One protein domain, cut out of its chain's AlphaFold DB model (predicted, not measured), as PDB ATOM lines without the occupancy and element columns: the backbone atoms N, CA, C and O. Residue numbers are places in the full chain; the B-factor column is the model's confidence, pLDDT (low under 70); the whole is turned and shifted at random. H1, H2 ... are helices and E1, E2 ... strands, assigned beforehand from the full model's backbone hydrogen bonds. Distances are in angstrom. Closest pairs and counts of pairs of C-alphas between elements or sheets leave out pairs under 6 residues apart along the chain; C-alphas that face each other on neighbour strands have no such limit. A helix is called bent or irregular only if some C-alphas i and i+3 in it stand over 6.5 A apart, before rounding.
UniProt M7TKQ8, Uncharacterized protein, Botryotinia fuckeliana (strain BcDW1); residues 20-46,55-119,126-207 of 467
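AT A GLANCE: This is residues 20 to 46, 55 to 119 and 126 to 207 of the 467 residues of an uncharacterized protein of Botryotinia fuckeliana (strain BcDW1) (UniProt M7TKQ8). Four long helices, H2, H3, H4 and H5, lie lengthwise in a bundle, and a small three-stranded sheet stands beyond its H2 and H5 side, with H6 filling in between sheet and H2. The tail of residues 113 to 119 sticks out beyond H3 and adds to the length. The printed part has 174 residues, with elements in the order E1, E2, H1, E3, H2, H3, H4, H5, H6; the sheet, E2, E1, E3, is mixed. The class is mostly helix, and the whole is compact, with a radius of gyration of the C-alphas of 16.9 A and spans of 61 by 41 by 28 A, only just elongated.

IN THESE COORDINATES: E1, residues 20 to 25, begins at C-alpha 20 (-2.607, -37.683, -24.337). E2 is residues 31 to 34, H1 residues 36 to 39, and E3 residues 55 to 62, 20.3 A long. H2, residues 64 to 80, is 24.3 A long, and H3, residues 90 to 111, is 31.3 A. H4, residues 139 to 156, is 27.6 A long and irregular: C-alphas 153 and 156 are 7.2 A apart. H5, residues 163 to 187, is 35.9 A long, with a kink of 28 degrees near residue 170. H6, residues 195 to 206, is 16.4 A long and ends at C-alpha 206 (3.418, -27.013, -14.697).

HOW THE PARTS SIT: In the bundle H2, H3, H4, H5, helices packed together, H2 touches H5 at a shallow tilt of 26 degrees, the same way; their closest C-alphas, of Arg 64 and Ile 163, are 5.8 A apart. H2 touches H4 at 13 degrees, shallow, opposite ways, closest at C-alphas 75 and 140, 6.7 A. H3 touches H4, closest at C-alphas 100 and 143, 5.9 A. With residues 96 to 103 alone H3 touches H5, closest at C-alphas 99 and 173, 6.6 A. H5 and H6 are on the sheet E2, E1, E3 in two layers, that is, helices on one face of a sheet; H6 lies over E3 and only just over E1, on which 3 of its 12 C-alphas fall, and it runs along the strands, at 9 degrees to E3 on the local plane, with a height over the sheet of 9.2 A. H6 touches H2 at a steep tilt of 50 degrees, closest at C-alphas 205 and 66, 4.8 A. H1 touches H5, closest at C-alphas 38 and 175, 5.2 A. E1 and E3 are parallel, with N 22 and O 57 at 2.8 A; the hairpin E1 and E2 is antiparallel, with N 21 and O 33 at 2.8 A. Every O i to N i+4 pair is within hydrogen-bond range in H2 and H3; H4 has 13 of 14, H5 19 of 21, H6 6 of 8, and H1 is too short for such a pair.

THE WHOLE: The C-alphas farthest apart, of Met 119 and Gly 189, are 61.6 A apart. Residues 47 to 54 and 120 to 125 are not printed, with gaps of 19.2 A and 19.0 A between the C-alphas. Of the links that are printed whole, none is long. Confidence is under 70 in 44 residues, among them 26 to 46, 114 to 119 and 126 to 133.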
ATOM      1  N   ALA A  20      -3.712 -37.398 -25.247       64.56
ATOM      2  CA  ALA A  20      -2.607 -37.683 -24.337       64.56
ATOM      3  C   ALA A  20      -1.937 -36.383 -23.884       64.56
ATOM      4  O   ALA A  20      -1.827 -35.431 -24.657       64.56
ATOM      5  N   PHE A  21      -1.480 -36.335 -22.637       70.31
ATOM      6  CA  PHE A  21      -0.828 -35.172 -22.043       70.31
ATOM      7  C   PHE A  21       0.666 -35.441 -21.905       70.31
ATOM      8  O   PHE A  21       1.076 -36.291 -21.115       70.31
ATOM      9  N   ARG A  22       1.478 -34.708 -22.672       73.50
ATOM     10  CA  ARG A  22       2.940 -34.772 -22.612       73.50
ATOM     11  C   ARG A  22       3.465 -33.851 -21.523       73.50
ATOM     12  O   ARG A  22       3.346 -32.630 -21.640       73.50
ATOM     13  N   ILE A  23       4.085 -34.432 -20.505       70.38
ATOM     14  CA  ILE A  23       4.738 -33.728 -19.399       70.38
ATOM     15  C   ILE A  23       6.243 -33.939 -19.515       70.38
ATOM     16  O   ILE A  23       6.707 -35.062 -19.702       70.38
ATOM     17  N   PHE A  24       7.024 -32.874 -19.363       70.19
ATOM     18  CA  PHE A  24       8.476 -32.968 -19.251       70.19
ATOM     19  C   PHE A  24       8.875 -32.918 -17.770       70.19
ATOM     20  O   PHE A  24       8.650 -31.915 -17.092       70.19
ATOM     21  N   LEU A  25       9.481 -33.996 -17.269       70.81
ATOM     22  CA  LEU A  25      10.139 -34.022 -15.961       70.81
ATOM     23  C   LEU A  25      11.642 -33.881 -16.202       70.81
ATOM     24  O   LEU A  25      12.245 -34.789 -16.761       70.81
ATOM     25  N   HIS A  26      12.272 -32.766 -15.844       57.22
ATOM     26  CA  HIS A  26      13.711 -32.600 -16.096       57.22
ATOM     27  C   HIS A  26      14.533 -33.391 -15.055       57.22
ATOM     28  O   HIS A  26      14.226 -33.262 -13.874       57.22
ATOM     29  N   PRO A  27      15.551 -34.206 -15.423       51.88
ATOM     30  CA  PRO A  27      16.159 -34.400 -16.745       51.88
ATOM     31  C   PRO A  27      15.657 -35.662 -17.485       51.88
ATOM     32  O   PRO A  27      16.293 -36.126 -18.430       51.88
ATOM     33  N   GLN A  28      14.566 -36.266 -17.015       60.50
ATOM     34  CA  GLN A  28      13.980 -37.484 -17.567       60.50
ATOM     35  C   GLN A  28      13.335 -37.234 -18.948       60.50
ATOM     36  O   GLN A  28      13.217 -36.105 -19.435       60.50
ATOM     37  N   ARG A  29      12.941 -38.317 -19.629       61.97
ATOM     38  CA  ARG A  29      12.227 -38.232 -20.915       61.97
ATOM     39  C   ARG A  29      10.799 -37.700 -20.707       61.97
ATOM     40  O   ARG A  29      10.255 -37.874 -19.618       61.97
ATOM     41  N   PRO A  30      10.174 -37.079 -21.729       62.84
ATOM     42  CA  PRO A  30       8.756 -36.743 -21.663       62.84
ATOM     43  C   PRO A  30       7.906 -37.983 -21.367       62.84
ATOM     44  O   PRO A  30       8.118 -39.039 -21.966       62.84
ATOM     45  N   ILE A  31       6.940 -37.822 -20.466       65.50
ATOM     46  CA  ILE A  31       5.923 -38.817 -20.133       65.50
ATOM     47  C   ILE A  31       4.637 -38.407 -20.846       65.50
ATOM     48  O   ILE A  31       4.158 -37.290 -20.649       65.50
ATOM     49  N   ASP A  32       4.083 -39.310 -21.652       60.41
ATOM     50  CA  ASP A  32       2.777 -39.143 -22.287       60.41
ATOM     51  C   ASP A  32       1.737 -39.933 -21.488       60.41
ATOM     52  O   ASP A  32       1.803 -41.158 -21.431       60.41
ATOM     53  N   ILE A  33       0.793 -39.231 -20.862       65.62
ATOM     54  CA  ILE A  33      -0.271 -39.825 -20.038       65.62
ATOM     55  C   ILE A  33      -1.566 -39.839 -20.840       65.62
ATOM     56  O   ILE A  33      -1.945 -38.798 -21.381       65.62
ATOM     57  N   ASN A  34      -2.273 -40.969 -20.918       66.88
ATOM     58  CA  ASN A  34      -3.544 -41.008 -21.636       66.88
ATOM     59  C   ASN A  34      -4.637 -40.315 -20.808       66.88
ATOM     60  O   ASN A  34      -4.827 -40.608 -19.628       66.88
ATOM     61  N   ALA A  35      -5.410 -39.425 -21.424       60.53
ATOM     62  CA  ALA A  35      -6.502 -38.745 -20.744       60.53
ATOM     63  C   ALA A  35      -7.567 -39.736 -20.220       60.53
ATOM     64  O   ALA A  35      -8.126 -39.538 -19.135       60.53
ATOM     65  N   THR A  36      -7.763 -40.869 -20.913       58.88
ATOM     66  CA  THR A  36      -8.684 -41.924 -20.464       58.88
ATOM     67  C   THR A  36      -8.203 -42.672 -19.214       58.88
ATOM     68  O   THR A  36      -9.021 -43.278 -18.533       58.88
ATOM     69  N   GLU A  37      -6.909 -42.618 -18.871       59.38
ATOM     70  CA  GLU A  37      -6.353 -43.227 -17.643       59.38
ATOM     71  C   GLU A  37      -6.602 -42.373 -16.389       59.38
ATOM     72  O   GLU A  37      -6.447 -42.862 -15.270       59.38
ATOM     73  N   ILE A  38      -6.993 -41.105 -16.560       58.53
ATOM     74  CA  ILE A  38      -7.254 -40.164 -15.459       58.53
ATOM     75  C   ILE A  38      -8.765 -39.957 -15.261       58.53
ATOM     76  O   ILE A  38      -9.238 -39.829 -14.134       58.53
ATOM     77  N   CYS A  39      -9.541 -39.960 -16.351       51.34
ATOM     78  CA  CYS A  39     -11.007 -39.874 -16.312       51.34
ATOM     79  C   CYS A  39     -11.713 -41.249 -16.273       51.34
ATOM     80  O   CYS A  39     -12.942 -41.297 -16.188       51.34
ATOM     81  N   GLY A  40     -10.958 -42.349 -16.373       46.19
ATOM     82  CA  GLY A  40     -11.466 -43.720 -16.457       46.19
ATOM     83  C   GLY A  40     -11.889 -44.354 -15.126       46.19
ATOM     84  O   GLY A  40     -11.832 -43.752 -14.055       46.19
ATOM     85  N   SER A  41     -12.325 -45.611 -15.206       39.59
ATOM     86  CA  SER A  41     -12.585 -46.464 -14.041       39.59
ATOM     87  C   SER A  41     -11.317 -47.222 -13.648       39.59
ATOM     88  O   SER A  41     -10.619 -47.726 -14.522       39.59
ATOM     89  N   PHE A  42     -11.094 -47.423 -12.344       41.25
ATOM     90  CA  PHE A  42     -10.052 -48.312 -11.805       41.25
ATOM     91  C   PHE A  42     -10.057 -49.744 -12.382       41.25
ATOM     92  O   PHE A  42      -9.069 -50.457 -12.242       41.25
ATOM     93  N   ASN A  43     -11.145 -50.167 -13.033       34.84
ATOM     94  CA  ASN A  43     -11.301 -51.500 -13.614       34.84
ATOM     95  C   ASN A  43     -10.665 -51.671 -15.010       34.84
ATOM     96  O   ASN A  43     -10.754 -52.762 -15.573       34.84
ATOM     97  N   THR A  44     -10.055 -50.642 -15.612       33.84
ATOM     98  CA  THR A  44      -9.315 -50.817 -16.875       33.84
ATOM     99  C   THR A  44      -7.951 -51.465 -16.608       33.84
ATOM    100  O   THR A  44      -7.112 -50.817 -15.975       33.84
ATOM    101  N   PRO A  45      -7.669 -52.692 -17.099       32.50
ATOM    102  CA  PRO A  45      -6.305 -53.216 -17.099       32.50
ATOM    103  C   PRO A  45      -5.404 -52.328 -17.968       32.50
ATOM    104  O   PRO A  45      -5.903 -51.582 -18.814       32.50
ATOM    105  N   GLN A  46      -4.083 -52.420 -17.779       37.94
ATOM    106  CA  GLN A  46      -3.102 -51.653 -18.556       37.94
ATOM    107  C   GLN A  46      -3.380 -51.780 -20.063       37.94
ATOM    108  O   GLN A  46      -3.195 -52.848 -20.652       37.94
ATOM    109  N   THR A  55      -4.108 -37.692 -29.959       62.41
ATOM    110  CA  THR A  55      -3.754 -36.264 -30.066       62.41
ATOM    111  C   THR A  55      -2.978 -35.823 -28.824       62.41
ATOM    112  O   THR A  55      -3.557 -35.639 -27.752       62.41
ATOM    113  N   VAL A  56      -1.662 -35.652 -28.964       65.00
ATOM    114  CA  VAL A  56      -0.768 -35.278 -27.856       65.00
ATOM    115  C   VAL A  56      -0.801 -33.765 -27.605       65.00
ATOM    116  O   VAL A  56      -0.341 -32.981 -28.436       65.00
ATOM    117  N   MET A  57      -1.294 -33.345 -26.439       69.31
ATOM    118  CA  MET A  57      -1.186 -31.970 -25.941       69.31
ATOM    119  C   MET A  57       0.070 -31.820 -25.078       69.31
ATOM    120  O   MET A  57       0.296 -32.607 -24.161       69.31
ATOM    121  N   ASN A  58       0.881 -30.791 -25.324       75.12
ATOM    122  CA  ASN A  58       2.045 -30.493 -24.487       75.12
ATOM    123  C   ASN A  58       1.620 -29.699 -23.241       75.12
ATOM    124  O   ASN A  58       1.157 -28.567 -23.368       75.12
ATOM    125  N   ALA A  59       1.786 -30.284 -22.053       69.06
ATOM    126  CA  ALA A  59       1.526 -29.620 -20.776       69.06
ATOM    127  C   ALA A  59       2.676 -28.680 -20.363       69.06
ATOM    128  O   ALA A  59       2.431 -27.679 -19.692       69.06
ATOM    129  N   GLY A  60       3.911 -28.984 -20.786       75.31
ATOM    130  CA  GLY A  60       5.141 -28.254 -20.457       75.31
ATOM    131  C   GLY A  60       6.065 -28.993 -19.476       75.31
ATOM    132  O   GLY A  60       5.891 -30.183 -19.207       75.31
ATOM    133  N   THR A  61       7.062 -28.276 -18.948       76.94
ATOM    134  CA  THR A  61       8.034 -28.796 -17.968       76.94
ATOM    135  C   THR A  61       7.616 -28.442 -16.547       76.94
ATOM    136  O   THR A  61       7.533 -27.259 -16.220       76.94
ATOM    137  N   ILE A  62       7.370 -29.444 -15.700       81.50
ATOM    138  CA  ILE A  62       6.999 -29.238 -14.292       81.50
ATOM    139  C   ILE A  62       8.227 -29.372 -13.384       81.50
ATOM    140  O   ILE A  62       9.120 -30.179 -13.633       81.50
ATOM    141  N   SER A  63       8.279 -28.557 -12.330       85.19
ATOM    142  CA  SER A  63       9.331 -28.577 -11.307       85.19
ATOM    143  C   SER A  63       8.898 -29.396 -10.086       85.19
ATOM    144  O   SER A  63       7.700 -29.497  -9.812       85.19
ATOM    145  N   ARG A  64       9.843 -29.915  -9.281       85.94
ATOM    146  CA  ARG A  64       9.514 -30.600  -8.010       85.94
ATOM    147  C   ARG A  64       8.627 -29.736  -7.101       85.94
ATOM    148  O   ARG A  64       7.681 -30.244  -6.507       85.94
ATOM    149  N   GLN A  65       8.865 -28.422  -7.062       86.44
ATOM    150  CA  GLN A  65       8.037 -27.487  -6.295       86.44
ATOM    151  C   GLN A  65       6.602 -27.369  -6.838       86.44
ATOM    152  O   GLN A  65       5.664 -27.270  -6.044       86.44
ATOM    153  N   GLY A  66       6.424 -27.408  -8.164       86.94
ATOM    154  CA  GLY A  66       5.112 -27.487  -8.809       86.94
ATOM    155  C   GLY A  66       4.378 -28.784  -8.458       86.94
ATOM    156  O   GLY A  66       3.202 -28.738  -8.104       86.94
ATOM    157  N   ILE A  67       5.085 -29.921  -8.445       88.00
ATOM    158  CA  ILE A  67       4.513 -31.216  -8.042       88.00
ATOM    159  C   ILE A  67       4.080 -31.201  -6.565       88.00
ATOM    160  O   ILE A  67       2.962 -31.613  -6.267       88.00
ATOM    161  N   PHE A  68       4.879 -30.667  -5.636       90.75
ATOM    162  CA  PHE A  68       4.445 -30.546  -4.234       90.75
ATOM    163  C   PHE A  68       3.249 -29.595  -4.055       90.75
ATOM    164  O   PHE A  68       2.332 -29.887  -3.287       90.75
ATOM    165  N   ALA A  69       3.201 -28.484  -4.799       89.81
ATOM    166  CA  ALA A  69       2.031 -27.606  -4.804       89.81
ATOM    167  C   ALA A  69       0.773 -28.323  -5.336       89.81
ATOM    168  O   ALA A  69      -0.318 -28.113  -4.803       89.81
ATOM    169  N   TRP A  70       0.932 -29.204  -6.328       90.75
ATOM    170  CA  TRP A  70      -0.134 -30.037  -6.888       90.75
ATOM    171  C   TRP A  70      -0.641 -31.085  -5.898       90.75
ATOM    172  O   TRP A  70      -1.849 -31.174  -5.698       90.75
ATOM    173  N   VAL A  71       0.253 -31.794  -5.196       92.06
ATOM    174  CA  VAL A  71      -0.108 -32.714  -4.098       92.06
ATOM    175  C   VAL A  71      -0.926 -32.003  -3.030       92.06
ATOM    176  O   VAL A  71      -1.990 -32.484  -2.643       92.06
ATOM    177  N   ARG A  72      -0.461 -30.830  -2.579       91.75
ATOM    178  CA  ARG A  72      -1.182 -30.019  -1.591       91.75
ATOM    179  C   ARG A  72      -2.565 -29.598  -2.109       91.75
ATOM    180  O   ARG A  72      -3.517 -29.601  -1.338       91.75
ATOM    181  N   GLY A  73      -2.707 -29.323  -3.408       91.88
ATOM    182  CA  GLY A  73      -4.004 -29.133  -4.065       91.88
ATOM    183  C   GLY A  73      -4.895 -30.383  -4.030       91.88
ATOM    184  O   GLY A  73      -6.027 -30.308  -3.562       91.88
ATOM    185  N   ILE A  74      -4.374 -31.536  -4.461       92.25
ATOM    186  CA  ILE A  74      -5.094 -32.821  -4.516       92.25
ATOM    187  C   ILE A  74      -5.613 -33.236  -3.133       92.25
ATOM    188  O   ILE A  74      -6.782 -33.596  -3.005       92.25
ATOM    189  N   ILE A  75      -4.769 -33.169  -2.100       93.00
ATOM    190  CA  ILE A  75      -5.145 -33.548  -0.730       93.00
ATOM    191  C   ILE A  75      -6.208 -32.586  -0.179       93.00
ATOM    192  O   ILE A  75      -7.205 -33.041   0.377       93.00
ATOM    193  N   ASN A  76      -6.066 -31.274  -0.402       93.00
ATOM    194  CA  ASN A  76      -7.077 -30.295   0.008       93.00
ATOM    195  C   ASN A  76      -8.421 -30.501  -0.716       93.00
ATOM    196  O   ASN A  76      -9.473 -30.374  -0.091       93.00
ATOM    197  N   GLU A  77      -8.411 -30.858  -2.005       92.06
ATOM    198  CA  GLU A  77      -9.632 -31.210  -2.739       92.06
ATOM    199  C   GLU A  77     -10.279 -32.487  -2.171       92.06
ATOM    200  O   GLU A  77     -11.475 -32.467  -1.884       92.06
ATOM    201  N   LEU A  78      -9.506 -33.547  -1.894       91.50
ATOM    202  CA  LEU A  78     -10.003 -34.771  -1.240       91.50
ATOM    203  C   LEU A  78     -10.604 -34.503   0.150       91.50
ATOM    204  O   LEU A  78     -11.652 -35.057   0.473       91.50
ATOM    205  N   ILE A  79      -9.993 -33.627   0.954       89.44
ATOM    206  CA  ILE A  79     -10.550 -33.204   2.250       89.44
ATOM    207  C   ILE A  79     -11.862 -32.432   2.033       89.44
ATOM    208  O   ILE A  79     -12.854 -32.691   2.714       89.44
ATOM    209  N   SER A  80     -11.918 -31.541   1.034       90.00
ATOM    210  CA  SER A  80     -13.125 -30.764   0.698       90.00
ATOM    211  C   SER A  80     -14.303 -31.617   0.213       90.00
ATOM    212  O   SER A  80     -15.455 -31.184   0.285       90.00
ATOM    213  N   PHE A  81     -14.040 -32.841  -0.256       89.38
ATOM    214  CA  PHE A  81     -15.081 -33.800  -0.617       89.38
ATOM    215  C   PHE A  81     -15.816 -34.354   0.612       89.38
ATOM    216  O   PHE A  81     -16.930 -34.843   0.449       89.38
ATOM    217  N   ASN A  82     -15.237 -34.241   1.818       83.75
ATOM    218  CA  ASN A  82     -15.774 -34.749   3.084       83.75
ATOM    219  C   ASN A  82     -16.253 -36.209   2.974       83.75
ATOM    220  O   ASN A  82     -17.429 -36.519   3.171       83.75
ATOM    221  N   LEU A  83     -15.329 -37.098   2.606       83.12
ATOM    222  CA  LEU A  83     -15.618 -38.497   2.280       83.12
ATOM    223  C   LEU A  83     -16.358 -39.250   3.402       83.12
ATOM    224  O   LEU A  83     -17.233 -40.054   3.106       83.12
ATOM    225  N   ASN A  84     -16.109 -38.905   4.667       79.56
ATOM    226  CA  ASN A  84     -16.759 -39.501   5.846       79.56
ATOM    227  C   ASN A  84     -18.257 -39.156   5.957       79.56
ATOM    228  O   ASN A  84     -19.005 -39.838   6.647       79.56
ATOM    229  N   SER A  85     -18.711 -38.092   5.283       74.88
ATOM    230  CA  SER A  85     -20.140 -37.747   5.176       74.88
ATOM    231  C   SER A  85     -20.879 -38.542   4.092       74.88
ATOM    232  O   SER A  85     -22.072 -38.333   3.869       74.88
ATOM    233  N   MET A  86     -20.180 -39.445   3.401       69.19
ATOM    234  CA  MET A  86     -20.707 -40.269   2.322       69.19
ATOM    235  C   MET A  86     -20.606 -41.739   2.712       69.19
ATOM    236  O   MET A  86     -19.580 -42.191   3.207       69.19
ATOM    237  N   ASN A  87     -21.664 -42.505   2.450       72.06
ATOM    238  CA  ASN A  87     -21.668 -43.949   2.678       72.06
ATOM    239  C   ASN A  87     -20.872 -44.657   1.565       72.06
ATOM    240  O   ASN A  87     -21.443 -45.184   0.607       72.06
ATOM    241  N   LEU A  88     -19.544 -44.552   1.633       76.75
ATOM    242  CA  LEU A  88     -18.622 -45.114   0.652       76.75
ATOM    243  C   LEU A  88     -18.487 -46.627   0.825       76.75
ATOM    244  O   LEU A  88     -18.409 -47.150   1.932       76.75
ATOM    245  N   VAL A  89     -18.389 -47.341  -0.297       78.06
ATOM    246  CA  VAL A  89     -18.091 -48.777  -0.282       78.06
ATOM    247  C   VAL A  89     -16.679 -48.980   0.294       78.06
ATOM    248  O   VAL A  89     -15.753 -48.341  -0.217       78.06
ATOM    249  N   PRO A  90     -16.456 -49.895   1.264       76.38
ATOM    250  CA  PRO A  90     -15.149 -50.097   1.907       76.38
ATOM    251  C   PRO A  90     -13.972 -50.345   0.950       76.38
ATOM    252  O   PRO A  90     -12.829 -50.045   1.279       76.38
ATOM    253  N   ALA A  91     -14.233 -50.832  -0.268       74.44
ATOM    254  CA  ALA A  91     -13.226 -50.965  -1.321       74.44
ATOM    255  C   ALA A  91     -12.580 -49.623  -1.738       74.44
ATOM    256  O   ALA A  91     -11.393 -49.600  -2.054       74.44
ATOM    257  N   LEU A  92     -13.325 -48.509  -1.718       80.81
ATOM    258  CA  LEU A  92     -12.798 -47.172  -2.034       80.81
ATOM    259  C   LEU A  92     -11.910 -46.642  -0.901       80.81
ATOM    260  O   LEU A  92     -10.833 -46.105  -1.160       80.81
ATOM    261  N   TRP A  93     -12.300 -46.887   0.353       82.19
ATOM    262  CA  TRP A  93     -11.448 -46.615   1.510       82.19
ATOM    263  C   TRP A  93     -10.171 -47.457   1.488       82.19
ATOM    264  O   TRP A  93      -9.080 -46.907   1.608       82.19
ATOM    265  N   GLY A  94     -10.278 -48.760   1.212       79.88
ATOM    266  CA  GLY A  94      -9.129 -49.655   1.041       79.88
ATOM    267  C   GLY A  94      -8.166 -49.219  -0.071       79.88
ATOM    268  O   GLY A  94      -6.951 -49.312   0.100       79.88
ATOM    269  N   GLN A  95      -8.678 -48.677  -1.184       83.06
ATOM    270  CA  GLN A  95      -7.843 -48.062  -2.225       83.06
ATOM    271  C   GLN A  95      -7.079 -46.842  -1.696       83.06
ATOM    272  O   GLN A  95      -5.867 -46.759  -1.900       83.06
ATOM    273  N   LEU A  96      -7.745 -45.926  -0.985       87.19
ATOM    274  CA  LEU A  96      -7.087 -44.751  -0.409       87.19
ATOM    275  C   LEU A  96      -6.047 -45.140   0.653       87.19
ATOM    276  O   LEU A  96      -4.919 -44.653   0.592       87.19
ATOM    277  N   PHE A  97      -6.373 -46.065   1.564       86.06
ATOM    278  CA  PHE A  97      -5.426 -46.598   2.547       86.06
ATOM    279  C   PHE A  97      -4.188 -47.191   1.861       86.06
ATOM    280  O   PHE A  97      -3.071 -46.843   2.237       86.06
ATOM    281  N   LYS A  98      -4.358 -47.994   0.799       85.62
ATOM    282  CA  LYS A  98      -3.238 -48.565   0.033       85.62
ATOM    283  C   LYS A  98      -2.380 -47.497  -0.660       85.62
ATOM    284  O   LYS A  98      -1.158 -47.632  -0.707       85.62
ATOM    285  N   ILE A  99      -2.983 -46.421  -1.175       86.38
ATOM    286  CA  ILE A  99      -2.236 -45.302  -1.776       86.38
ATOM    287  C   ILE A  99      -1.399 -44.575  -0.708       86.38
ATOM    288  O   ILE A  99      -0.217 -44.327  -0.938       86.38
ATOM    289  N   ILE A 100      -1.956 -44.294   0.476       87.25
ATOM    290  CA  ILE A 100      -1.213 -43.598   1.542       87.25
ATOM    291  C   ILE A 100      -0.181 -44.517   2.224       87.25
ATOM    292  O   ILE A 100       0.906 -44.059   2.568       87.25
ATOM    293  N   GLN A 101      -0.436 -45.826   2.319       83.12
ATOM    294  CA  GLN A 101       0.582 -46.820   2.686       83.12
ATOM    295  C   GLN A 101       1.777 -46.774   1.722       83.12
ATOM    296  O   GLN A 101       2.918 -46.695   2.175       83.12
ATOM    297  N   ASN A 102       1.538 -46.739   0.405       83.00
ATOM    298  CA  ASN A 102       2.604 -46.586  -0.590       83.00
ATOM    299  C   ASN A 102       3.366 -45.258  -0.434       83.00
ATOM    300  O   ASN A 102       4.590 -45.244  -0.559       83.00
ATOM    301  N   HIS A 103       2.680 -44.158  -0.098       87.81
ATOM    302  CA  HIS A 103       3.332 -42.879   0.218       87.81
ATOM    303  C   HIS A 103       4.218 -42.976   1.471       87.81
ATOM    304  O   HIS A 103       5.324 -42.444   1.461       87.81
ATOM    305  N   SER A 104       3.803 -43.716   2.502       82.81
ATOM    306  CA  SER A 104       4.626 -44.002   3.691       82.81
ATOM    307  C   SER A 104       5.826 -44.909   3.396       82.81
ATOM    308  O   SER A 104       6.919 -44.662   3.904       82.81
ATOM    309  N   PHE A 105       5.687 -45.924   2.539       80.69
ATOM    310  CA  PHE A 105       6.838 -46.716   2.086       80.69
ATOM    311  C   PHE A 105       7.822 -45.868   1.266       80.69
ATOM    312  O   PHE A 105       9.034 -45.977   1.456       80.69
ATOM    313  N   PHE A 106       7.319 -44.964   0.419       85.00
ATOM    314  CA  PHE A 106       8.143 -44.008  -0.322       85.00
ATOM    315  C   PHE A 106       8.838 -42.992   0.601       85.00
ATOM    316  O   PHE A 106      10.029 -42.741   0.426       85.00
ATOM    317  N   LYS A 107       8.147 -42.482   1.632       84.12
ATOM    318  CA  LYS A 107       8.730 -41.664   2.710       84.12
ATOM    319  C   LYS A 107       9.914 -42.388   3.359       84.12
ATOM    320  O   LYS A 107      11.023 -41.857   3.357       84.12
ATOM    321  N   ARG A 108       9.708 -43.615   3.854       78.31
ATOM    322  CA  ARG A 108      10.769 -44.427   4.478       78.31
ATOM    323  C   ARG A 108      11.956 -44.637   3.529       78.31
ATOM    324  O   ARG A 108      13.094 -44.442   3.944       78.31
ATOM    325  N   TRP A 109      11.696 -44.950   2.254       83.00
ATOM    326  CA  TRP A 109      12.733 -45.096   1.222       83.00
ATOM    327  C   TRP A 109      13.510 -43.799   0.947       83.00
ATOM    328  O   TRP A 109      14.698 -43.864   0.649       83.00
ATOM    329  N   ILE A 110      12.882 -42.624   1.071       81.31
ATOM    330  CA  ILE A 110      13.555 -41.315   1.002       81.31
ATOM    331  C   ILE A 110      14.448 -41.084   2.234       81.31
ATOM    332  O   ILE A 110      15.598 -40.649   2.092       81.31
ATOM    333  N   PHE A 111      13.967 -41.405   3.440       74.88
ATOM    334  CA  PHE A 111      14.735 -41.197   4.674       74.88
ATOM    335  C   PHE A 111      15.928 -42.147   4.825       74.88
ATOM    336  O   PHE A 111      16.991 -41.704   5.266       74.88
ATOM    337  N   SER A 112      15.801 -43.403   4.382       69.69
ATOM    338  CA  SER A 112      16.843 -44.435   4.499       69.69
ATOM    339  C   SER A 112      18.054 -44.255   3.571       69.69
ATOM    340  O   SER A 112      18.962 -45.086   3.586       69.69
ATOM    341  N   ARG A 113      18.077 -43.228   2.713       72.44
ATOM    342  CA  ARG A 113      19.152 -43.037   1.724       72.44
ATOM    343  C   ARG A 113      20.439 -42.523   2.382       72.44
ATOM    344  O   ARG A 113      20.358 -41.723   3.313       72.44
ATOM    345  N   PRO A 114      21.626 -42.888   1.861       61.53
ATOM    346  CA  PRO A 114      22.900 -42.325   2.305       61.53
ATOM    347  C   PRO A 114      22.943 -40.797   2.141       61.53
ATOM    348  O   PRO A 114      22.859 -40.286   1.026       61.53
ATOM    349  N   ARG A 115      23.090 -40.064   3.251       64.19
ATOM    350  CA  ARG A 115      23.154 -38.590   3.272       64.19
ATOM    351  C   ARG A 115      24.602 -38.099   3.347       64.19
ATOM    352  O   ARG A 115      25.357 -38.639   4.156       64.19
ATOM    353  N   PRO A 116      24.988 -37.038   2.614       53.56
ATOM    354  CA  PRO A 116      26.221 -36.302   2.885       53.56
ATOM    355  C   PRO A 116      26.107 -35.555   4.227       53.56
ATOM    356  O   PRO A 116      25.662 -34.410   4.285       53.56
ATOM    357  N   GLY A 117      26.466 -36.214   5.332       54.88
ATOM    358  CA  GLY A 117      26.536 -35.562   6.640       54.88
ATOM    359  C   GLY A 117      27.642 -34.491   6.691       54.88
ATOM    360  O   GLY A 117      28.591 -34.566   5.905       54.88
ATOM    361  N   PRO A 118      27.610 -33.535   7.647       49.97
ATOM    362  CA  PRO A 118      28.578 -32.425   7.736       49.97
ATOM    363  C   PRO A 118      30.062 -32.815   7.879       49.97
ATOM    364  O   PRO A 118      30.929 -31.950   7.826       49.97
ATOM    365  N   MET A 119      30.349 -34.102   8.087       40.47
ATOM    366  CA  MET A 119      31.681 -34.698   8.253       40.47
ATOM    367  C   MET A 119      31.894 -35.914   7.322       40.47
ATOM    368  O   MET A 119      32.746 -36.754   7.589       40.47
ATOM    369  N   HIS A 126      16.464 -43.024  11.198       42.75
ATOM    370  CA  HIS A 126      15.389 -43.935  11.579       42.75
ATOM    371  C   HIS A 126      14.073 -43.147  11.651       42.75
ATOM    372  O   HIS A 126      13.976 -42.171  12.393       42.75
ATOM    373  N   ASP A 127      13.088 -43.549  10.848       45.62
ATOM    374  CA  ASP A 127      11.750 -42.957  10.813       45.62
ATOM    375  C   ASP A 127      10.844 -43.704  11.811       45.62
ATOM    376  O   ASP A 127      10.446 -44.832  11.508       45.62
ATOM    377  N   PRO A 128      10.480 -43.111  12.969       43.16
ATOM    378  CA  PRO A 128       9.681 -43.765  14.013       43.16
ATOM    379  C   PRO A 128       8.192 -43.903  13.639       43.16
ATOM    380  O   PRO A 128       7.332 -44.058  14.503       43.16
ATOM    381  N   SER A 129       7.861 -43.829  12.346       46.16
ATOM    382  CA  SER A 129       6.525 -44.068  11.796       46.16
ATOM    383  C   SER A 129       6.187 -45.565  11.769       46.16
ATOM    384  O   SER A 129       5.825 -46.102  10.716       46.16
ATOM    385  N   GLU A 130       6.338 -46.263  12.894       47.91
ATOM    386  CA  GLU A 130       5.883 -47.646  13.053       47.91
ATOM    387  C   GLU A 130       4.347 -47.722  13.058       47.91
ATOM    388  O   GLU A 130       3.657 -46.815  13.517       47.91
ATOM    389  N   GLU A 131       3.844 -48.791  12.439       51.19
ATOM    390  CA  GLU A 131       2.467 -49.315  12.331       51.19
ATOM    391  C   GLU A 131       1.256 -48.462  12.781       51.19
ATOM    392  O   GLU A 131       0.323 -48.952  13.418       51.19
ATOM    393  N   MET A 132       1.176 -47.197  12.362       56.25
ATOM    394  CA  MET A 132      -0.051 -46.416  12.528       56.25
ATOM    395  C   MET A 132      -1.164 -46.932  11.610       56.25
ATOM    396  O   MET A 132      -1.098 -46.805  10.385       56.25
ATOM    397  N   GLN A 133      -2.222 -47.466  12.223       66.62
ATOM    398  CA  GLN A 133      -3.443 -47.872  11.534       66.62
ATOM    399  C   GLN A 133      -4.127 -46.658  10.883       66.62
ATOM    400  O   GLN A 133      -4.389 -45.632  11.523       66.62
ATOM    401  N   TYR A 134      -4.432 -46.781   9.591       75.94
ATOM    402  CA  TYR A 134      -5.194 -45.774   8.858       75.94
ATOM    403  C   TYR A 134      -6.682 -45.937   9.161       75.94
ATOM    404  O   TYR A 134      -7.224 -47.032   9.038       75.94
ATOM    405  N   THR A 135      -7.336 -44.837   9.525       83.25
ATOM    406  CA  THR A 135      -8.795 -44.756   9.662       83.25
ATOM    407  C   THR A 135      -9.347 -43.792   8.619       83.25
ATOM    408  O   THR A 135      -8.625 -42.923   8.122       83.25
ATOM    409  N   GLU A 136     -10.633 -43.923   8.293       82.00
ATOM    410  CA  GLU A 136     -11.352 -43.035   7.363       82.00
ATOM    411  C   GLU A 136     -11.205 -41.555   7.776       82.00
ATOM    412  O   GLU A 136     -10.980 -40.665   6.959       82.00
ATOM    413  N   GLU A 137     -11.202 -41.310   9.087       82.31
ATOM    414  CA  GLU A 137     -10.985 -40.016   9.739       82.31
ATOM    415  C   GLU A 137      -9.556 -39.477   9.589       82.31
ATOM    416  O   GLU A 137      -9.371 -38.271   9.421       82.31
ATOM    417  N   ASN A 138      -8.537 -40.343   9.669       85.19
ATOM    418  CA  ASN A 138      -7.142 -39.909   9.790       85.19
ATOM    419  C   ASN A 138      -6.360 -39.914   8.464       85.19
ATOM    420  O   ASN A 138      -5.382 -39.172   8.338       85.19
ATOM    421  N   VAL A 139      -6.778 -40.700   7.463       88.25
ATOM    422  CA  VAL A 139      -5.945 -41.039   6.295       88.25
ATOM    423  C   VAL A 139      -5.492 -39.824   5.475       88.25
ATOM    424  O   VAL A 139      -4.322 -39.745   5.100       88.25
ATOM    425  N   LEU A 140      -6.366 -38.841   5.240       90.00
ATOM    426  CA  LEU A 140      -6.007 -37.632   4.483       90.00
ATOM    427  C   LEU A 140      -5.109 -36.678   5.291       90.00
ATOM    428  O   LEU A 140      -4.217 -36.050   4.723       90.00
ATOM    429  N   GLY A 141      -5.275 -36.628   6.616       86.69
ATOM    430  CA  GLY A 141      -4.363 -35.904   7.508       86.69
ATOM    431  C   GLY A 141      -2.975 -36.552   7.559       86.69
ATOM    432  O   GLY A 141      -1.963 -35.858   7.494       86.69
ATOM    433  N   ARG A 142      -2.910 -37.892   7.577       86.69
ATOM    434  CA  ARG A 142      -1.648 -38.639   7.452       86.69
ATOM    435  C   ARG A 142      -0.976 -38.377   6.107       86.69
ATOM    436  O   ARG A 142       0.209 -38.064   6.098       86.69
ATOM    437  N   ALA A 143      -1.726 -38.407   5.003       89.94
ATOM    438  CA  ALA A 143      -1.216 -38.053   3.677       89.94
ATOM    439  C   ALA A 143      -0.576 -36.655   3.659       89.94
ATOM    440  O   ALA A 143       0.522 -36.484   3.131       89.94
ATOM    441  N   GLN A 144      -1.227 -35.662   4.273       90.19
ATOM    442  CA  GLN A 144      -0.695 -34.303   4.364       90.19
ATOM    443  C   GLN A 144       0.637 -34.247   5.132       90.19
ATOM    444  O   GLN A 144       1.569 -33.600   4.657       90.19
ATOM    445  N   ILE A 145       0.740 -34.937   6.273       87.44
ATOM    446  CA  ILE A 145       1.970 -35.000   7.082       87.44
ATOM    447  C   ILE A 145       3.102 -35.666   6.288       87.44
ATOM    448  O   ILE A 145       4.162 -35.066   6.130       87.44
ATOM    449  N   ILE A 146       2.853 -36.842   5.701       89.19
ATOM    450  CA  ILE A 146       3.836 -37.601   4.909       89.19
ATOM    451  C   ILE A 146       4.442 -36.732   3.798       89.19
ATOM    452  O   ILE A 146       5.659 -36.690   3.615       89.19
ATOM    453  N   TRP A 147       3.604 -35.993   3.067       92.75
ATOM    454  CA  TRP A 147       4.072 -35.127   1.985       92.75
ATOM    455  C   TRP A 147       4.753 -33.842   2.466       92.75
ATOM    456  O   TRP A 147       5.644 -33.352   1.772       92.75
ATOM    457  N   GLN A 148       4.410 -33.323   3.649       89.62
ATOM    458  CA  GLN A 148       5.162 -32.239   4.294       89.62
ATOM    459  C   GLN A 148       6.555 -32.701   4.740       89.62
ATOM    460  O   GLN A 148       7.522 -31.967   4.549       89.62
ATOM    461  N   GLU A 149       6.680 -33.917   5.276       86.31
ATOM    462  CA  GLU A 149       7.967 -34.511   5.657       86.31
ATOM    463  C   GLU A 149       8.860 -34.746   4.428       86.31
ATOM    464  O   GLU A 149      10.033 -34.381   4.450       86.31
ATOM    465  N   ILE A 150       8.302 -35.259   3.323       88.75
ATOM    466  CA  ILE A 150       9.025 -35.425   2.049       88.75
ATOM    467  C   ILE A 150       9.430 -34.065   1.441       88.75
ATOM    468  O   ILE A 150      10.553 -33.921   0.956       88.75
ATOM    469  N   GLU A 151       8.552 -33.054   1.462       90.19
ATOM    470  CA  GLU A 151       8.876 -31.708   0.958       90.19
ATOM    471  C   GLU A 151       9.945 -31.007   1.817       90.19
ATOM    472  O   GLU A 151      10.805 -30.307   1.277       90.19
ATOM    473  N   ALA A 152       9.944 -31.234   3.134       85.56
ATOM    474  CA  ALA A 152      10.972 -30.736   4.042       85.56
ATOM    475  C   ALA A 152      12.323 -31.445   3.852       85.56
ATOM    476  O   ALA A 152      13.356 -30.776   3.833       85.56
ATOM    477  N   ASP A 153      12.327 -32.771   3.674       84.19
ATOM    478  CA  ASP A 153      13.549 -33.562   3.498       84.19
ATOM    479  C   ASP A 153      14.259 -33.238   2.177       84.19
ATOM    480  O   ASP A 153      15.450 -32.924   2.146       84.19
ATOM    481  N   LEU A 154      13.498 -33.204   1.078       86.25
ATOM    482  CA  LEU A 154      14.020 -32.888  -0.253       86.25
ATOM    483  C   LEU A 154      14.268 -31.388  -0.478       86.25
ATOM    484  O   LEU A 154      14.595 -30.983  -1.595       86.25
ATOM    485  N   LYS A 155      14.120 -30.535   0.541       84.38
ATOM    486  CA  LYS A 155      14.287 -29.077   0.416       84.38
ATOM    487  C   LYS A 155      15.691 -28.668  -0.043       84.38
ATOM    488  O   LYS A 155      15.822 -27.695  -0.782       84.38
ATOM    489  N   ASN A 156      16.715 -29.406   0.389       80.19
ATOM    490  CA  ASN A 156      18.127 -29.092   0.135       80.19
ATOM    491  C   ASN A 156      18.749 -29.928  -1.007       80.19
ATOM    492  O   ASN A 156      19.896 -29.696  -1.371       80.19
ATOM    493  N   GLU A 157      18.013 -30.902  -1.550       81.19
ATOM    494  CA  GLU A 157      18.440 -31.775  -2.658       81.19
ATOM    495  C   GLU A 157      18.273 -31.061  -4.014       81.19
ATOM    496  O   GLU A 157      17.408 -30.190  -4.150       81.19
ATOM    497  N   GLU A 158      19.014 -31.456  -5.057       79.81
ATOM    498  CA  GLU A 158      18.947 -30.809  -6.384       79.81
ATOM    499  C   GLU A 158      17.500 -30.754  -6.920       79.81
ATOM    500  O   GLU A 158      16.815 -31.776  -6.856       79.81
ATOM    501  N   PRO A 159      16.981 -29.634  -7.476       74.50
ATOM    502  CA  PRO A 159      15.547 -29.469  -7.790       74.50
ATOM    503  C   PRO A 159      14.934 -30.500  -8.750       74.50
ATOM    504  O   PRO A 159      13.713 -30.646  -8.812       74.50
ATOM    505  N   ASN A 160      15.787 -31.198  -9.498       73.88
ATOM    506  CA  ASN A 160      15.446 -32.205 -10.504       73.88
ATOM    507  C   ASN A 160      15.540 -33.654  -9.967       73.88
ATOM    508  O   ASN A 160      15.185 -34.612 -10.652       73.88
ATOM    509  N   GLN A 161      16.052 -33.830  -8.748       74.94
ATOM    510  CA  GLN A 161      16.320 -35.123  -8.122       74.94
ATOM    511  C   GLN A 161      15.013 -35.760  -7.616       74.94
ATOM    512  O   GLN A 161      14.181 -35.078  -7.004       74.94
ATOM    513  N   PHE A 162      14.848 -37.062  -7.883       79.19
ATOM    514  CA  PHE A 162      13.671 -37.891  -7.559       79.19
ATOM    515  C   PHE A 162      12.344 -37.445  -8.201       79.19
ATOM    516  O   PHE A 162      11.269 -37.859  -7.768       79.19
ATOM    517  N   ILE A 163      12.385 -36.577  -9.219       78.50
ATOM    518  CA  ILE A 163      11.188 -35.919  -9.757       78.50
ATOM    519  C   ILE A 163      10.168 -36.894 -10.373       78.50
ATOM    520  O   ILE A 163       8.967 -36.661 -10.246       78.50
ATOM    521  N   GLY A 164      10.617 -37.987 -11.001       73.44
ATOM    522  CA  GLY A 164       9.739 -38.994 -11.615       73.44
ATOM    523  C   GLY A 164       9.150 -39.961 -10.599       73.44
ATOM    524  O   GLY A 164       7.974 -40.304 -10.664       73.44
ATOM    525  N   GLU A 165       9.958 -40.333  -9.617       81.50
ATOM    526  CA  GLU A 165       9.607 -41.195  -8.500       81.50
ATOM    527  C   GLU A 165       8.552 -40.513  -7.617       81.50
ATOM    528  O   GLU A 165       7.538 -41.120  -7.278       81.50
ATOM    529  N   ILE A 166       8.729 -39.212  -7.350       85.25
ATOM    530  CA  ILE A 166       7.699 -38.351  -6.756       85.25
ATOM    531  C   ILE A 166       6.458 -38.333  -7.653       85.25
ATOM    532  O   ILE A 166       5.371 -38.663  -7.183       85.25
ATOM    533  N   PHE A 167       6.602 -37.973  -8.937       83.25
ATOM    534  CA  PHE A 167       5.475 -37.836  -9.868       83.25
ATOM    535  C   PHE A 167       4.600 -39.099  -9.927       83.25
ATOM    536  O   PHE A 167       3.375 -38.992  -9.906       83.25
ATOM    537  N   GLN A 168       5.206 -40.290  -9.926       78.19
ATOM    538  CA  GLN A 168       4.494 -41.569  -9.909       78.19
ATOM    539  C   GLN A 168       3.609 -41.732  -8.661       78.19
ATOM    540  O   GLN A 168       2.456 -42.150  -8.776       78.19
ATOM    541  N   GLN A 169       4.098 -41.353  -7.476       83.88
ATOM    542  CA  GLN A 169       3.295 -41.396  -6.248       83.88
ATOM    543  C   GLN A 169       2.144 -40.377  -6.271       83.88
ATOM    544  O   GLN A 169       1.048 -40.675  -5.786       83.88
ATOM    545  N   VAL A 170       2.360 -39.199  -6.869       87.81
ATOM    546  CA  VAL A 170       1.312 -38.173  -7.040       87.81
ATOM    547  C   VAL A 170       0.238 -38.617  -8.030       87.81
ATOM    548  O   VAL A 170      -0.949 -38.413  -7.784       87.81
ATOM    549  N   PHE A 171       0.633 -39.276  -9.120       82.94
ATOM    550  CA  PHE A 171      -0.285 -39.752 -10.151       82.94
ATOM    551  C   PHE A 171      -1.371 -40.679  -9.578       82.94
ATOM    552  O   PHE A 171      -2.550 -40.490  -9.869       82.94
ATOM    553  N   HIS A 172      -1.011 -41.607  -8.687       81.19
ATOM    554  CA  HIS A 172      -1.975 -42.536  -8.086       81.19
ATOM    555  C   HIS A 172      -3.027 -41.853  -7.191       81.19
ATOM    556  O   HIS A 172      -4.213 -42.176  -7.287       81.19
ATOM    557  N   ILE A 173      -2.640 -40.875  -6.360       88.44
ATOM    558  CA  ILE A 173      -3.614 -40.111  -5.553       88.44
ATOM    559  C   ILE A 173      -4.440 -39.144  -6.420       88.44
ATOM    560  O   ILE A 173      -5.612 -38.902  -6.130       88.44
ATOM    561  N   TRP A 174      -3.876 -38.648  -7.526       88.31
ATOM    562  CA  TRP A 174      -4.602 -37.827  -8.493       88.31
ATOM    563  C   TRP A 174      -5.683 -38.614  -9.243       88.31
ATOM    564  O   TRP A 174      -6.820 -38.150  -9.312       88.31
ATOM    565  N   GLN A 175      -5.378 -39.828  -9.721       83.56
ATOM    566  CA  GLN A 175      -6.369 -40.734 -10.317       83.56
ATOM    567  C   GLN A 175      -7.536 -40.992  -9.351       83.56
ATOM    568  O   GLN A 175      -8.697 -40.846  -9.736       83.56
ATOM    569  N   TYR A 176      -7.240 -41.280  -8.077       87.19
ATOM    570  CA  TYR A 176      -8.267 -41.434  -7.040       87.19
ATOM    571  C   TYR A 176      -9.115 -40.164  -6.875       87.19
ATOM    572  O   TYR A 176     -10.344 -40.238  -6.893       87.19
ATOM    573  N   LYS A 177      -8.497 -38.978  -6.813       90.50
ATOM    574  CA  LYS A 177      -9.219 -37.696  -6.751       90.50
ATOM    575  C   LYS A 177     -10.136 -37.471  -7.956       90.50
ATOM    576  O   LYS A 177     -11.276 -37.042  -7.777       90.50
ATOM    577  N   CYS A 178      -9.675 -37.757  -9.172       84.81
ATOM    578  CA  CYS A 178     -10.472 -37.608 -10.392       84.81
ATOM    579  C   CYS A 178     -11.652 -38.591 -10.440       84.81
ATOM    580  O   CYS A 178     -12.769 -38.178 -10.766       84.81
ATOM    581  N   PHE A 179     -11.446 -39.848 -10.031       83.81
ATOM    582  CA  PHE A 179     -12.520 -40.830  -9.874       83.81
ATOM    583  C   PHE A 179     -13.571 -40.363  -8.853       83.81
ATOM    584  O   PHE A 179     -14.758 -40.282  -9.179       83.81
ATOM    585  N   MET A 180     -13.137 -39.981  -7.646       86.06
ATOM    586  CA  MET A 180     -14.040 -39.530  -6.584       86.06
ATOM    587  C   MET A 180     -14.812 -38.274  -6.999       86.06
ATOM    588  O   MET A 180     -16.028 -38.229  -6.819       86.06
ATOM    589  N   ASN A 181     -14.162 -37.292  -7.637       88.50
ATOM    590  CA  ASN A 181     -14.839 -36.097  -8.149       88.50
ATOM    591  C   ASN A 181     -15.929 -36.437  -9.178       88.50
ATOM    592  O   ASN A 181     -17.032 -35.900  -9.096       88.50
ATOM    593  N   ASN A 182     -15.655 -37.348 -10.119       85.31
ATOM    594  CA  ASN A 182     -16.654 -37.792 -11.095       85.31
ATOM    595  C   ASN A 182     -17.851 -38.469 -10.412       85.31
ATOM    596  O   ASN A 182     -18.990 -38.119 -10.716       85.31
ATOM    597  N   MET A 183     -17.609 -39.340  -9.428       84.56
ATOM    598  CA  MET A 183     -18.668 -39.951  -8.617       84.56
ATOM    599  C   MET A 183     -19.488 -38.898  -7.844       84.56
ATOM    600  O   MET A 183     -20.712 -39.004  -7.767       84.56
ATOM    601  N   LEU A 184     -18.852 -37.836  -7.325       85.06
ATOM    602  CA  LEU A 184     -19.571 -36.726  -6.684       85.06
ATOM    603  C   LEU A 184     -20.434 -35.940  -7.676       85.06
ATOM    604  O   LEU A 184     -21.518 -35.490  -7.305       85.06
ATOM    605  N   MET A 185     -19.961 -35.727  -8.907       82.56
ATOM    606  CA  MET A 185     -20.745 -35.041  -9.937       82.56
ATOM    607  C   MET A 185     -21.949 -35.885 -10.358       82.56
ATOM    608  O   MET A 185     -23.055 -35.347 -10.394       82.56
ATOM    609  N   ASP A 186     -21.767 -37.194 -10.555       84.88
ATOM    610  CA  ASP A 186     -22.847 -38.135 -10.874       84.88
ATOM    611  C   ASP A 186     -23.943 -38.123  -9.795       84.88
ATOM    612  O   ASP A 186     -25.110 -37.877 -10.103       84.88
ATOM    613  N   MET A 187     -23.573 -38.275  -8.514       82.12
ATOM    614  CA  MET A 187     -24.517 -38.201  -7.382       82.12
ATOM    615  C   MET A 187     -25.233 -36.843  -7.268       82.12
ATOM    616  O   MET A 187     -26.310 -36.752  -6.683       82.12
ATOM    617  N   ARG A 188     -24.646 -35.773  -7.819       86.06
ATOM    618  CA  ARG A 188     -25.210 -34.412  -7.837       86.06
ATOM    619  C   ARG A 188     -25.954 -34.087  -9.141       86.06
ATOM    620  O   ARG A 188     -26.375 -32.939  -9.299       86.06
ATOM    621  N   GLY A 189     -26.086 -35.034 -10.076       83.19
ATOM    622  CA  GLY A 189     -26.692 -34.812 -11.395       83.19
ATOM    623  C   GLY A 189     -25.940 -33.789 -12.259       83.19
ATOM    624  O   GLY A 189     -26.549 -33.084 -13.063       83.19
ATOM    625  N   ARG A 190     -24.627 -33.643 -12.050       85.50
ATOM    626  CA  ARG A 190     -23.760 -32.655 -12.713       85.50
ATOM    627  C   ARG A 190     -22.905 -33.307 -13.803       85.50
ATOM    628  O   ARG A 190     -22.609 -34.495 -13.708       85.50
ATOM    629  N   PRO A 191     -22.456 -32.545 -14.819       79.44
ATOM    630  CA  PRO A 191     -21.474 -33.050 -15.771       79.44
ATOM    631  C   PRO A 191     -20.184 -33.468 -15.051       79.44
ATOM    632  O   PRO A 191     -19.679 -32.746 -14.189       79.44
ATOM    633  N   ARG A 192     -19.655 -34.633 -15.435       81.31
ATOM    634  CA  ARG A 192     -18.341 -35.136 -15.013       81.31
ATOM    635  C   ARG A 192     -17.220 -34.185 -15.443       81.31
ATOM    636  O   ARG A 192     -17.348 -33.486 -16.448       81.31
ATOM    637  N   THR A 193     -16.103 -34.210 -14.716       76.38
ATOM    638  CA  THR A 193     -14.862 -33.550 -15.149       76.38
ATOM    639  C   THR A 193     -14.386 -34.146 -16.471       76.38
ATOM    640  O   THR A 193     -14.271 -35.366 -16.596       76.38
ATOM    641  N   THR A 194     -14.112 -33.288 -17.450       73.19
ATOM    642  CA  THR A 194     -13.607 -33.698 -18.761       73.19
ATOM    643  C   THR A 194     -12.085 -33.759 -18.770       73.19
ATOM    644  O   THR A 194     -11.409 -33.081 -18.000       73.19
ATOM    645  N   GLU A 195     -11.537 -34.493 -19.733       69.00
ATOM    646  CA  GLU A 195     -10.102 -34.554 -20.034       69.00
ATOM    647  C   GLU A 195      -9.461 -33.156 -20.147       69.00
ATOM    648  O   GLU A 195      -8.342 -32.923 -19.686       69.00
ATOM    649  N   ARG A 196     -10.198 -32.184 -20.702       70.62
ATOM    650  CA  ARG A 196      -9.745 -30.794 -20.821       70.62
ATOM    651  C   ARG A 196      -9.653 -30.100 -19.461       70.62
ATOM    652  O   ARG A 196      -8.741 -29.295 -19.272       70.62
ATOM    653  N   ASP A 197     -10.549 -30.398 -18.524       78.81
ATOM    654  CA  ASP A 197     -10.509 -29.851 -17.163       78.81
ATOM    655  C   ASP A 197      -9.313 -30.423 -16.397       78.81
ATOM    656  O   ASP A 197      -8.561 -29.673 -15.782       78.81
ATOM    657  N   THR A 198      -9.076 -31.729 -16.536       75.69
ATOM    658  CA  THR A 198      -7.927 -32.460 -15.984       75.69
ATOM    659  C   THR A 198      -6.586 -31.923 -16.508       75.69
ATOM    660  O   THR A 198      -5.667 -31.669 -15.728       75.69
ATOM    661  N   PHE A 199      -6.476 -31.641 -17.811       75.00
ATOM    662  CA  PHE A 199      -5.324 -30.929 -18.382       75.00
ATOM    663  C   PHE A 199      -5.199 -29.500 -17.825       75.00
ATOM    664  O   PHE A 199      -4.117 -29.063 -17.436       75.00
ATOM    665  N   SER A 200      -6.320 -28.777 -17.732       80.94
ATOM    666  CA  SER A 200      -6.380 -27.399 -17.219       80.94
ATOM    667  C   SER A 200      -6.090 -27.288 -15.720       80.94
ATOM    668  O   SER A 200      -5.799 -26.194 -15.238       80.94
ATOM    669  N   GLU A 201      -6.199 -28.384 -14.972       84.44
ATOM    670  CA  GLU A 201      -5.746 -28.526 -13.593       84.44
ATOM    671  C   GLU A 201      -4.224 -28.686 -13.558       84.44
ATOM    672  O   GLU A 201      -3.540 -27.836 -12.992       84.44
ATOM    673  N   LEU A 202      -3.699 -29.713 -14.237       80.50
ATOM    674  CA  LEU A 202      -2.271 -30.027 -14.317       80.50
ATOM    675  C   LEU A 202      -1.429 -28.812 -14.748       80.50
ATOM    676  O   LEU A 202      -0.462 -28.453 -14.075       80.50
ATOM    677  N   VAL A 203      -1.822 -28.121 -15.825       80.62
ATOM    678  CA  VAL A 203      -1.071 -26.976 -16.379       80.62
ATOM    679  C   VAL A 203      -0.907 -25.815 -15.380       80.62
ATOM    680  O   VAL A 203       0.083 -25.086 -15.467       80.62
ATOM    681  N   ARG A 204      -1.784 -25.673 -14.371       83.62
ATOM    682  CA  ARG A 204      -1.633 -24.660 -13.295       83.62
ATOM    683  C   ARG A 204      -0.389 -24.881 -12.438       83.62
ATOM    684  O   ARG A 204       0.105 -23.921 -11.858       83.62
ATOM    685  N   TYR A 205       0.076 -26.125 -12.350       82.81
ATOM    686  CA  TYR A 205       1.233 -26.536 -11.556       82.81
ATOM    687  C   TYR A 205       2.490 -26.729 -12.416       82.81
ATOM    688  O   TYR A 205       3.603 -26.573 -11.919       82.81
ATOM    689  N   VAL A 206       2.321 -27.011 -13.716       73.62
ATOM    690  CA  VAL A 206       3.418 -27.013 -14.697       73.62
ATOM    691  C   VAL A 206       3.961 -25.595 -14.899       73.62
ATOM    692  O   VAL A 206       5.168 -25.365 -14.798       73.62
ATOM    693  N   ILE A 207       3.074 -24.617 -15.121       61.41
ATOM    694  CA  ILE A 207       3.455 -23.203 -15.144       61.41
ATOM    695  C   ILE A 207       3.910 -22.826 -13.733       61.41
ATOM    696  O   ILE A 207       3.086 -22.596 -12.853       61.41
TER     697      ILE A 207